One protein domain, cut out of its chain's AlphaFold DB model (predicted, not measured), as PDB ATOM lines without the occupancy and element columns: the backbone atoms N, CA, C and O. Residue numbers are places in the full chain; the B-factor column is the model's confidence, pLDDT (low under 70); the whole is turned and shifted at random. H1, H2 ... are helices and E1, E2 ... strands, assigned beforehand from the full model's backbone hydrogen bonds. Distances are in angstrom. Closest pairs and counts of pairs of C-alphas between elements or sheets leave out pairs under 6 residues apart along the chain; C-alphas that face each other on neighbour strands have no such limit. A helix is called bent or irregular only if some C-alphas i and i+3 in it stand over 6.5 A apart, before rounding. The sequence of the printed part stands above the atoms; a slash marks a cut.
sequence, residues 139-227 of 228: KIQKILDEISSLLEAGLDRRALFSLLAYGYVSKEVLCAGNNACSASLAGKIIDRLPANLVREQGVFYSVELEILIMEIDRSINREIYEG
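AT A GLANCE: This is residues 139 to 227 of the 228 residues of the protein "Fido domain-containing protein" of Xanthomonas campestris pv. translucens (UniProt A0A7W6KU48). Two long helices, H1 and H5, lie side by side and run opposite ways, making one part of an elongated domain; the short helices H2, H3 and H4, with the small strand hairpin E1 and E2, make a head at the other. In the head H3 packs on both H2 and H4, while the four-residue H6 follows H5 at the far end from H4. The 89 printed residues hold six named helices and two named strands, in the order H1, H2, H3, H4, E1, E2, H5, H6; the class is mostly helix, and the one sheet, E1 - E2, is antiparallel. The whole is only just compact, close to loose, with a radius of gyration of the C-alphas of 14.3 A and spans of 48 by 25 by 24 A.

HOW THE PARTS SIT: H1, residues 139 to 152, touches H5, residues 207 to 220, at a shallow tilt of 20 degrees, opposite ways; their closest C-alphas, those of Ile 143 and Leu 212, are 6.3 A apart. H2, residues 157 to 166, is close to H1 but not clearly touching, with the C-alphas of Leu 151 and Arg 157 7.5 A apart. H2 touches H3, residues 171 to 174, where the closest C-alphas, of Ser 162 and Val 173, are 6.2 A apart. H3 touches H4, residues 183 to 190, with the C-alphas of Lys 171 and Ala 186 closest at 5.4 A. H2 and H4 are about perpendicular, at 89 degrees. E1, residues 198 to 200, and E2, residues 203 to 205, form a hairpin, antiparallel at 148 degrees; N 198 and O 205 at 2.9 A and N 200 and O 203 at 3.1 A are within hydrogen-bond range. The closest C-alphas of H2 and E2, those of Leu 163 and Tyr 205, are 6.6 A apart. H6, residues 222 to 225, is close to H5 but not clearly touching, with the C-alphas of Arg 218 and Tyr 225 6.9 A apart. Every O i to N i+4 pair is within hydrogen-bond range in H1, H2 and H4, against 7 of 10 in H5; H3 and H6 are too short for such a pair.

IN THESE COORDINATES: H1 begins at C-alpha 139, (41.384, 95.246, 48.798), and is 19.8 A long. H2 is 13.8 A long and H4 10.4 A. H5 runs 21.4 A from C-alpha 207 at (31.519, 105.160, 53.733) to C-alpha 220 at (41.506, 95.751, 37.375). H5 is neither bent nor irregular, but only just: C-alphas 214 and 217 are 6.0 A apart.

THE WHOLE: The two C-alphas farthest apart, those of Ser 184 and Gly 227, are 48.5 A apart. The printed part has no cut and no long link. The mean pLDDT of the printed part is 91.0, and residues 222 to 227 are under 70.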
ATOM      1  N   LYS A 139      42.641  94.486  48.660       93.25
ATOM      2  CA  LYS A 139      41.384  95.246  48.798       93.25
ATOM      3  C   LYS A 139      40.236  94.378  49.294       93.25
ATOM      4  O   LYS A 139      39.483  94.800  50.162       93.25
ATOM      5  N   ILE A 140      40.135  93.150  48.793       94.31
ATOM      6  CA  ILE A 140      39.152  92.182  49.281       94.31
ATOM      7  C   ILE A 140      39.383  91.862  50.750       94.31
ATOM      8  O   ILE A 140      38.414  91.812  51.497       94.31
ATOM      9  N   GLN A 141      40.638  91.707  51.181       94.38
ATOM     10  CA  GLN A 141      40.930  91.497  52.595       94.38
ATOM     11  C   GLN A 141      40.397  92.655  53.447       94.38
ATOM     12  O   GLN A 141      39.657  92.409  54.388       94.38
ATOM     13  N   LYS A 142      40.649  93.908  53.048       95.75
ATOM     14  CA  LYS A 142      40.106  95.084  53.751       95.75
ATOM     15  C   LYS A 142      38.578  95.103  53.807       95.75
ATOM     16  O   LYS A 142      38.011  95.469  54.826       95.75
ATOM     17  N   ILE A 143      37.904  94.694  52.731       94.94
ATOM     18  CA  ILE A 143      36.437  94.586  52.718       94.94
ATOM     19  C   ILE A 143      35.961  93.518  53.697       94.94
ATOM     20  O   ILE A 143      34.989  93.736  54.410       94.94
ATOM     21  N   LEU A 144      36.630  92.366  53.740       95.19
ATOM     22  CA  LEU A 144      36.300  91.307  54.693       95.19
ATOM     23  C   LEU A 144      36.539  91.761  56.139       95.19
ATOM     24  O   LEU A 144      35.728  91.435  57.008       95.19
ATOM     25  N   ASP A 145      37.593  92.535  56.383       96.25
ATOM     26  CA  ASP A 145      37.898  93.112  57.692       96.25
ATOM     27  C   ASP A 145      36.817  94.128  58.107       96.25
ATOM     28  O   ASP A 145      36.292  94.041  59.215       96.25
ATOM     29  N   GLU A 146      36.398  95.023  57.204       95.81
ATOM     30  CA  GLU A 146      35.318  95.993  57.457       95.81
ATOM     31  C   GLU A 146      33.966  95.303  57.694       95.81
ATOM     32  O   GLU A 146      33.241  95.633  58.632       95.81
ATOM     33  N   ILE A 147      33.634  94.280  56.899       96.31
ATOM     34  CA  ILE A 147      32.431  93.465  57.124       96.31
ATOM     35  C   ILE A 147      32.483  92.798  58.505       96.31
ATOM     36  O   ILE A 147      31.470  92.766  59.206       96.31
ATOM     37  N   SER A 148      33.643  92.269  58.900       96.56
ATOM     38  CA  SER A 148      33.820  91.625  60.205       96.56
ATOM     39  C   SER A 148      33.655  92.633  61.343       96.56
ATOM     40  O   SER A 148      32.874  92.380  62.254       96.56
ATOM     41  N   SER A 149      34.275  93.810  61.227       96.00
ATOM     42  CA  SER A 149      34.134  94.932  62.165       96.00
ATOM     43  C   SER A 149      32.671  95.357  62.345       96.00
ATOM     44  O   SER A 149      32.175  95.466  63.468       96.00
ATOM     45  N   LEU A 150      31.921  95.511  61.247       95.81
ATOM     46  CA  LEU A 150      30.494  95.841  61.293       95.81
ATOM     47  C   LEU A 150      29.663  94.757  61.994       95.81
ATOM     48  O   LEU A 150      28.774  95.070  62.790       95.81
ATOM     49  N   LEU A 151      29.938  93.481  61.713       96.25
ATOM     50  CA  LEU A 151      29.254  92.359  62.360       96.25
ATOM     51  C   LEU A 151      29.571  92.285  63.861       96.25
ATOM     52  O   LEU A 151      28.661  92.053  64.658       96.25
ATOM     53  N   GLU A 152      30.823  92.515  64.253       96.12
ATOM     54  CA  GLU A 152      31.257  92.586  65.654       96.12
ATOM     55  C   GLU A 152      30.626  93.772  66.394       96.12
ATOM     56  O   GLU A 152      30.252  93.645  67.560       96.12
ATOM     57  N   ALA A 153      30.395  94.888  65.697       95.75
ATOM     58  CA  ALA A 153      29.640  96.033  66.201       95.75
ATOM     59  C   ALA A 153      28.119  95.781  66.312       95.75
ATOM     60  O   ALA A 153      27.371  96.669  66.724       95.75
ATOM     61  N   GLY A 154      27.643  94.580  65.966       95.75
ATOM     62  CA  GLY A 154      26.250  94.166  66.129       95.75
ATOM     63  C   GLY A 154      25.358  94.392  64.907       95.75
ATOM     64  O   GLY A 154      24.133  94.341  65.044       95.75
ATOM     65  N   LEU A 155      25.926  94.619  63.715       96.69
ATOM     66  CA  LEU A 155      25.142  94.764  62.486       96.69
ATOM     67  C   LEU A 155      24.303  93.502  62.208       96.69
ATOM     68  O   LEU A 155      24.832  92.394  62.083       96.69
ATOM     69  N   ASP A 156      22.983  93.661  62.048       96.31
ATOM     70  CA  ASP A 156      22.117  92.556  61.618       96.31
ATOM     71  C   ASP A 156      22.535  92.089  60.214       96.31
ATOM     72  O   ASP A 156      22.747  92.893  59.304       96.31
ATOM     73  N   ARG A 157      22.612  90.771  60.000       95.06
ATOM     74  CA  ARG A 157      23.020  90.198  58.707       95.06
ATOM     75  C   ARG A 157      22.156  90.675  57.539       95.06
ATOM     76  O   ARG A 157      22.662  90.783  56.430       95.06
ATOM     77  N   ARG A 158      20.874  90.978  57.760       95.44
ATOM     78  CA  ARG A 158      19.989  91.552  56.732       95.44
ATOM     79  C   ARG A 158      20.409  92.965  56.357       95.44
ATOM     80  O   ARG A 158      20.414  93.280  55.177       95.44
ATOM     81  N   ALA A 159      20.825  93.773  57.332       95.56
ATOM     82  CA  ALA A 159      21.391  95.091  57.072       95.56
ATOM     83  C   ALA A 159      22.723  94.981  56.313       95.56
ATOM     84  O   ALA A 159      22.921  95.707  55.345       95.56
ATOM     85  N   LEU A 160      23.583  94.013  56.658       95.44
ATOM     86  CA  LEU A 160      24.779  93.708  55.863       95.44
ATOM     87  C   LEU A 160      24.423  93.329  54.415       95.44
ATOM     88  O   LEU A 160      25.022  93.855  53.481       95.44
ATOM     89  N   PHE A 161      23.434  92.456  54.205       93.94
ATOM     90  CA  PHE A 161      22.965  92.133  52.855       93.94
ATOM     91  C   PHE A 161      22.445  93.368  52.118       93.94
ATOM     92  O   PHE A 161      22.724  93.508  50.931       93.94
ATOM     93  N   SER A 162      21.732  94.268  52.801       94.31
ATOM     94  CA  SER A 162      21.282  95.519  52.198       94.31
ATOM     95  C   SER A 162      22.456  96.409  51.779       94.31
ATOM     96  O   SER A 162      22.475  96.860  50.637       94.31
ATOM     97  N   LEU A 163      23.477  96.570  52.633       94.00
ATOM     98  CA  LEU A 163      24.704  97.301  52.289       94.00
ATOM     99  C   LEU A 163      25.389  96.709  51.052       94.00
ATOM    100  O   LEU A 163      25.731  97.440  50.131       94.00
ATOM    101  N   LEU A 164      25.555  95.386  50.997       91.44
ATOM    102  CA  LEU A 164      26.269  94.730  49.898       91.44
ATOM    103  C   LEU A 164      25.475  94.693  48.584       91.44
ATOM    104  O   LEU A 164      26.077  94.685  47.513       91.44
ATOM    105  N   ALA A 165      24.143  94.632  48.648       90.44
ATOM    106  CA  ALA A 165      23.289  94.521  47.465       90.44
ATOM    107  C   ALA A 165      22.833  95.879  46.915       90.44
ATOM    108  O   ALA A 165      22.701  96.026  45.702       90.44
ATOM    109  N   TYR A 166      22.575  96.849  47.793       91.94
ATOM    110  CA  TYR A 166      21.990  98.146  47.438       91.94
ATOM    111  C   TYR A 166      22.907  99.334  47.750       91.94
ATOM    112  O   TYR A 166      22.603 100.445  47.332       91.94
ATOM    113  N   GLY A 167      24.005  99.129  48.484       92.81
ATOM    114  CA  GLY A 167      24.898 100.199  48.948       92.81
ATOM    115  C   GLY A 167      24.424 100.899  50.226       92.81
ATOM    116  O   GLY A 167      25.179 101.651  50.830       92.81
ATOM    117  N   TYR A 168      23.196 100.637  50.678       95.50
ATOM    118  CA  TYR A 168      22.604 101.285  51.848       95.50
ATOM    119  C   TYR A 168      21.596 100.376  52.565       95.50
ATOM    120  O   TYR A 168      21.154  99.350  52.049       95.50
ATOM    121  N   VAL A 169      21.196 100.783  53.768       96.81
ATOM    122  CA  VAL A 169      20.150 100.175  54.592       96.81
ATOM    123  C   VAL A 169      19.011 101.171  54.762       96.81
ATOM    124  O   VAL A 169      19.206 102.330  55.118       96.81
ATOM    125  N   SER A 170      17.794 100.699  54.536       96.31
ATOM    126  CA  SER A 170      16.548 101.415  54.781       96.31
ATOM    127  C   SER A 170      15.464 100.402  55.142       96.31
ATOM    128  O   SER A 170      15.625  99.196  54.931       96.31
ATOM    129  N   LYS A 171      14.329 100.869  55.675       96.00
ATOM    130  CA  LYS A 171      13.188  99.975  55.932       96.00
ATOM    131  C   LYS A 171      12.696  99.298  54.653       96.00
ATOM    132  O   LYS A 171      12.297  98.142  54.714       96.00
ATOM    133  N   GLU A 172      12.746 100.002  53.526       95.44
ATOM    134  CA  GLU A 172      12.320  99.490  52.225       95.44
ATOM    135  C   GLU A 172      13.196  98.315  51.781       95.44
ATOM    136  O   GLU A 172      12.677  97.221  51.567       95.44
ATOM    137  N   VAL A 173      14.521  98.491  51.750       95.44
ATOM    138  CA  VAL A 173      15.437  97.424  51.306       95.44
ATOM    139  C   VAL A 173      15.502  96.251  52.288       95.44
ATOM    140  O   VAL A 173      15.724  95.121  51.867       95.44
ATOM    141  N   LEU A 174      15.244  96.477  53.582       96.62
ATOM    142  CA  LEU A 174      15.106  95.403  54.576       96.62
ATOM    143  C   LEU A 174      13.818  94.587  54.401       96.62
ATOM    144  O   LEU A 174      13.747  93.453  54.874       96.62
ATOM    145  N   CYS A 175      12.798  95.153  53.755       96.38
ATOM    146  CA  CYS A 175      11.543  94.472  53.432       96.38
ATOM    147  C   CYS A 175      11.524  93.938  51.987       96.38
ATOM    148  O   CYS A 175      10.495  93.424  51.549       96.38
ATOM    149  N   ALA A 176      12.638  94.042  51.254       91.50
ATOM    150  CA  ALA A 176      12.748  93.654  49.853       91.50
ATOM    151  C   ALA A 176      13.696  92.459  49.639       91.50
ATOM    152  O   ALA A 176      14.612  92.197  50.420       91.50
ATOM    153  N   GLY A 177      13.483  91.735  48.536       81.38
ATOM    154  CA  GLY A 177      14.357  90.649  48.086       81.38
ATOM    155  C   GLY A 177      14.278  89.362  48.917       81.38
ATOM    156  O   GLY A 177      13.371  89.151  49.717       81.38
ATOM    157  N   ASN A 178      15.252  88.471  48.710       81.12
ATOM    158  CA  ASN A 178      15.240  87.116  49.284       81.12
ATOM    159  C   ASN A 178      15.450  87.071  50.807       81.12
ATOM    160  O   ASN A 178      15.130  86.065  51.430       81.12
ATOM    161  N   ASN A 179      15.980  88.144  51.403       85.31
ATOM    162  CA  ASN A 179      16.244  88.250  52.844       85.31
ATOM    163  C   ASN A 179      15.272  89.216  53.550       85.31
ATOM    164  O   ASN A 179      15.579  89.710  54.638       85.31
ATOM    165  N   ALA A 180      14.122  89.496  52.925       92.44
ATOM    166  CA  ALA A 180      13.127  90.429  53.430       92.44
ATOM    167  C   ALA A 180      12.633  90.068  54.841       92.44
ATOM    168  O   ALA A 180      12.447  88.900  55.194       92.44
ATOM    169  N   CYS A 181      12.368  91.091  55.649       96.31
ATOM    170  CA  CYS A 181      11.736  90.970  56.955       96.31
ATOM    171  C   CYS A 181      10.463  91.824  57.053       96.31
ATOM    172  O   CYS A 181      10.151  92.610  56.165       96.31
ATOM    173  N   SER A 182       9.694  91.650  58.132       97.50
ATOM    174  CA  SER A 182       8.491  92.459  58.358       97.50
ATOM    175  C   SER A 182       8.851  93.912  58.676       97.50
ATOM    176  O   SER A 182       9.877  94.176  59.301       97.50
ATOM    177  N   ALA A 183       7.960  94.856  58.358       97.06
ATOM    178  CA  ALA A 183       8.166  96.278  58.659       97.06
ATOM    179  C   ALA A 183       8.448  96.552  60.153       97.06
ATOM    180  O   ALA A 183       9.244  97.428  60.494       97.06
ATOM    181  N   SER A 184       7.835  95.771  61.054       97.50
ATOM    182  CA  SER A 184       8.102  95.852  62.495       97.50
ATOM    183  C   SER A 184       9.534  95.429  62.837       97.50
ATOM    184  O   SER A 184      10.213  96.114  63.603       97.50
ATOM    185  N   LEU A 185      10.018  94.326  62.256       97.62
ATOM    186  CA  LEU A 185      11.388  93.871  62.471       97.62
ATOM    187  C   LEU A 185      12.404  94.813  61.816       97.62
ATOM    188  O   LEU A 185      13.411  95.124  62.442       97.62
ATOM    189  N   ALA A 186      12.107  95.335  60.625       97.50
ATOM    190  CA  ALA A 186      12.926  96.346  59.966       97.50
ATOM    191  C   ALA A 186      13.107  97.586  60.855       97.50
ATOM    192  O   ALA A 186      14.223  98.068  60.998       97.50
ATOM    193  N   GLY A 187      12.043  98.057  61.521       97.06
ATOM    194  CA  GLY A 187      12.144  99.129  62.521       97.06
ATOM    195  C   GLY A 187      13.141  98.806  63.634       97.06
ATOM    196  O   GLY A 187      14.074  99.567  63.854       97.06
ATOM    197  N   LYS A 188      13.015  97.624  64.250       97.69
ATOM    198  CA  LYS A 188      13.933  97.175  65.313       97.69
ATOM    199  C   LYS A 188      15.384  97.040  64.844       97.69
ATOM    200  O   LYS A 188      16.287  97.240  65.648       97.69
ATOM    201  N   ILE A 189      15.605  96.650  63.586       97.19
ATOM    202  CA  ILE A 189      16.945  96.566  62.991       97.19
ATOM    203  C   ILE A 189      17.524  97.972  62.820       97.19
ATOM    204  O   ILE A 189      18.647  98.201  63.256       97.19
ATOM    205  N   ILE A 190      16.757  98.909  62.247       96.62
ATOM    206  CA  ILE A 190      17.179 100.309  62.067       96.62
ATOM    207  C   ILE A 190      17.560 100.949  63.409       96.62
ATOM    208  O   ILE A 190      18.607 101.582  63.504       96.62
ATOM    209  N   ASP A 191      16.762 100.727  64.454       95.50
ATOM    210  CA  ASP A 191      16.996 101.298  65.788       95.50
ATOM    211  C   ASP A 191      18.256 100.740  66.483       95.50
ATOM    212  O   ASP A 191      18.700 101.285  67.492       95.50
ATOM    213  N   ARG A 192      18.821  99.639  65.970       95.81
ATOM    214  CA  ARG A 192      20.007  98.955  66.512       95.81
ATOM    215  C   ARG A 192      21.203  98.984  65.565       95.81
ATOM    216  O   ARG A 192      22.166  98.257  65.800       95.81
ATOM    217  N   LEU A 193      21.142  99.767  64.486       96.44
ATOM    218  CA  LEU A 193      22.272  99.872  63.572       96.44
ATOM    219  C   LEU A 193      23.510 100.428  64.298       96.44
ATOM    220  O   LEU A 193      23.375 101.332  65.127       96.44
ATOM    221  N   PRO A 194      24.711  99.912  63.985       94.06
ATOM    222  CA  PRO A 194      25.957 100.428  64.533       94.06
ATOM    223  C   PRO A 194      26.147 101.928  64.273       94.06
ATOM    224  O   PRO A 194      25.819 102.435  63.199       94.06
ATOM    225  N   ALA A 195      26.732 102.633  65.243       90.69
ATOM    226  CA  ALA A 195      26.932 104.083  65.181       90.69
ATOM    227  C   ALA A 195      27.942 104.535  64.107       90.69
ATOM    228  O   ALA A 195      27.985 105.715  63.771       90.69
ATOM    229  N   ASN A 196      28.756 103.619  63.578       90.12
ATOM    230  CA  ASN A 196      29.701 103.883  62.493       90.12
ATOM    231  C   ASN A 196      29.050 103.890  61.097       90.12
ATOM    232  O   ASN A 196      29.733 104.206  60.127       90.12
ATOM    233  N   LEU A 197      27.750 103.588  60.974       95.56
ATOM    234  CA  LEU A 197      27.009 103.863  59.742       95.56
ATOM    235  C   LEU A 197      26.588 105.332  59.684       95.56
ATOM    236  O   LEU A 197      26.020 105.876  60.632       95.56
ATOM    237  N   VAL A 198      26.813 105.961  58.534       96.06
ATOM    238  CA  VAL A 198      26.387 107.338  58.283       96.06
ATOM    239  C   VAL A 198      24.921 107.337  57.879       96.06
ATOM    240  O   VAL A 198      24.488 106.495  57.095       96.06
ATOM    241  N   ARG A 199      24.152 108.285  58.423       95.94
ATOM    242  CA  ARG A 199      22.743 108.488  58.082       95.94
ATOM    243  C   ARG A 199      22.580 109.741  57.232       95.94
ATOM    244  O   ARG A 199      22.857 110.839  57.703       95.94
ATOM    245  N   GLU A 200      22.001 109.583  56.049       94.69
ATOM    246  CA  GLU A 200      21.641 110.686  55.157       94.69
ATOM    247  C   GLU A 200      20.252 110.430  54.565       94.69
ATOM    248  O   GLU A 200      19.934 109.308  54.188       94.69
ATOM    249  N   GLN A 201      19.377 111.442  54.552       91.50
ATOM    250  CA  GLN A 201      18.036 111.379  53.935       91.50
ATOM    251  C   GLN A 201      17.177 110.143  54.304       91.50
ATOM    252  O   GLN A 201      16.280 109.745  53.569       91.50
ATOM    253  N   GLY A 202      17.406 109.545  55.479       88.81
ATOM    254  CA  GLY A 202      16.647 108.381  55.953       88.81
ATOM    255  C   GLY A 202      17.205 107.013  55.543       88.81
ATOM    256  O   GLY A 202      16.595 106.004  55.898       88.81
ATOM    257  N   VAL A 203      18.361 106.966  54.877       95.88
ATOM    258  CA  VAL A 203      19.125 105.739  54.613       95.88
ATOM    259  C   VAL A 203      20.425 105.716  55.417       95.88
ATOM    260  O   VAL A 203      20.871 106.749  55.919       95.88
ATOM    261  N   PHE A 204      21.009 104.528  55.563       97.75
ATOM    262  CA  PHE A 204      22.248 104.295  56.304       97.75
ATOM    263  C   PHE A 204      23.275 103.594  55.422       97.75
ATOM    264  O   PHE A 204      22.929 102.625  54.754       97.75
ATOM    265  N   TYR A 205      24.530 104.025  55.435       96.69
ATOM    266  CA  TYR A 205      25.582 103.450  54.593       96.69
ATOM    267  C   TYR A 205      26.925 103.418  55.329       96.69
ATOM    268  O   TYR A 205      27.127 104.138  56.309       96.69
ATOM    269  N   SER A 206      27.832 102.545  54.882       96.19
ATOM    270  CA  SER A 206      29.228 102.535  55.339       96.19
ATOM    271  C   SER A 206      30.083 103.213  54.274       96.19
ATOM    272  O   SER A 206      30.259 102.671  53.184       96.19
ATOM    273  N   VAL A 207      30.605 104.399  54.603       94.12
ATOM    274  CA  VAL A 207      31.519 105.160  53.733       94.12
ATOM    275  C   VAL A 207      32.770 104.342  53.425       94.12
ATOM    276  O   VAL A 207      33.214 104.300  52.282       94.12
ATOM    277  N   GLU A 208      33.322 103.661  54.431       93.75
ATOM    278  CA  GLU A 208      34.520 102.834  54.265       93.75
ATOM    279  C   GLU A 208      34.257 101.681  53.292       93.75
ATOM    280  O   GLU A 208      35.006 101.484  52.335       93.75
ATOM    281  N   LEU A 209      33.149 100.956  53.479       93.38
ATOM    282  CA  LEU A 209      32.784  99.852  52.597       93.38
ATOM    283  C   LEU A 209      32.547 100.333  51.159       93.38
ATOM    284  O   LEU A 209      32.983  99.674  50.216       93.38
ATOM    285  N   GLU A 210      31.896 101.483  50.983       91.31
ATOM    286  CA  GLU A 210      31.679 102.097  49.672       91.31
ATOM    287  C   GLU A 210      33.006 102.432  48.978       91.31
ATOM    288  O   GLU A 210      33.233 101.999  47.845       91.31
ATOM    289  N   ILE A 211      33.923 103.115  49.675       91.69
ATOM    290  CA  ILE A 211      35.259 103.447  49.158       91.69
ATOM    291  C   ILE A 211      35.996 102.174  48.733       91.69
ATOM    292  O   ILE A 211      36.487 102.087  47.603       91.69
ATOM    293  N   LEU A 212      36.045 101.166  49.604       92.75
ATOM    294  CA  LEU A 212      36.756  99.920  49.332       92.75
ATOM    295  C   LEU A 212      36.158  99.154  48.138       92.75
ATOM    296  O   LEU A 212      36.905  98.626  47.306       92.75
ATOM    297  N   ILE A 213      34.828  99.107  48.017       88.56
ATOM    298  CA  ILE A 213      34.140  98.461  46.888       88.56
ATOM    299  C   ILE A 213      34.426  99.208  45.582       88.56
ATOM    300  O   ILE A 213      34.772  98.575  44.581       88.56
ATOM    301  N   MET A 214      34.351 100.542  45.574       86.06
ATOM    302  CA  MET A 214      34.694 101.351  44.395       86.06
ATOM    303  C   MET A 214      36.152 101.147  43.969       86.06
ATOM    304  O   MET A 214      36.494 101.151  42.784       86.06
ATOM    305  N   GLU A 215      37.038 100.948  44.938       88.06
ATOM    306  CA  GLU A 215      38.443 100.698  44.685       88.06
ATOM    307  C   GLU A 215      38.730  99.330  44.057       88.06
ATOM    308  O   GLU A 215      39.763  99.193  43.385       88.06
ATOM    309  N   ILE A 216      37.873  98.322  44.251       86.62
ATOM    310  CA  ILE A 216      38.057  97.004  43.629       86.62
ATOM    311  C   ILE A 216      38.100  97.132  42.111       86.62
ATOM    312  O   ILE A 216      39.038  96.624  41.494       86.62
ATOM    313  N   ASP A 217      37.139  97.826  41.504       79.56
ATOM    314  CA  ASP A 217      37.074  97.918  40.045       79.56
ATOM    315  C   ASP A 217      38.316  98.630  39.483       79.56
ATOM    316  O   ASP A 217      38.985  98.133  38.572       79.56
ATOM    317  N   ARG A 218      38.758  99.705  40.151       80.56
ATOM    318  CA  ARG A 218      40.009 100.411  39.817       80.56
ATOM    319  C   ARG A 218      41.248  99.512  39.850       80.56
ATOM    320  O   ARG A 218      42.221  99.801  39.157       80.56
ATOM    321  N   SER A 219      41.260  98.434  40.638       80.25
ATOM    322  CA  SER A 219      42.416  97.521  40.689       80.25
ATOM    323  C   SER A 219      42.602  96.701  39.403       80.25
ATOM    324  O   SER A 219      43.726  96.300  39.084       80.25
ATOM    325  N   ILE A 220      41.523  96.510  38.635       75.50
ATOM    326  CA  ILE A 220      41.506  95.751  37.375       75.50
ATOM    327  C   ILE A 220      41.410  96.693  36.170       75.50
ATOM    328  O   ILE A 220      42.059  96.465  35.149       75.50
ATOM    329  N   ASN A 221      40.682  97.799  36.310       71.06
ATOM    330  CA  ASN A 221      40.429  98.776  35.257       71.06
ATOM    331  C   ASN A 221      41.251 100.061  35.389       71.06
ATOM    332  O   ASN A 221      40.868 101.087  34.841       71.06
ATOM    333  N   ARG A 222      42.403 100.013  36.066       68.88
ATOM    334  CA  ARG A 222      43.243 101.182  36.371       68.88
ATOM    335  C   ARG A 222      43.445 102.141  35.186       68.88
ATOM    336  O   ARG A 222      43.272 103.342  35.335       68.88
ATOM    337  N   GLU A 223      43.708 101.595  34.002       65.12
ATOM    338  CA  GLU A 223      43.928 102.354  32.760       65.12
ATOM    339  C   GLU A 223      42.695 103.133  32.265       65.12
ATOM    340  O   GLU A 223      42.855 104.158  31.616       65.12
ATOM    341  N   ILE A 224      41.477 102.686  32.592       64.06
ATOM    342  CA  ILE A 224      40.226 103.387  32.252       64.06
ATOM    343  C   ILE A 224      40.051 104.631  33.137       64.06
ATOM    344  O   ILE A 224      39.540 105.649  32.682       64.06
ATOM    345  N   TYR A 225      40.488 104.559  34.398       59.38
ATOM    346  CA  TYR A 225      40.306 105.627  35.386       59.38
ATOM    347  C   TYR A 225      41.465 106.623  35.444       59.38
ATOM    348  O   TYR A 225      41.263 107.763  35.853       59.38
ATOM    349  N   GLU A 226      42.673 106.205  35.066       61.22
ATOM    350  CA  GLU A 226      43.875 107.045  35.127       61.22
ATOM    351  C   GLU A 226      44.131 107.863  33.855       61.22
ATOM    352  O   GLU A 226      45.125 108.576  33.825       61.22
ATOM    353  N   GLY A 227      43.246 107.801  32.850       47.22
ATOM    354  CA  GLY A 227      43.277 108.671  31.669       47.22
ATOM    355  C   GLY A 227      44.630 108.683  30.949       47.22
ATOM    356  O   GLY A 227      45.475 109.538  31.214       47.22
TER     357      GLY A 227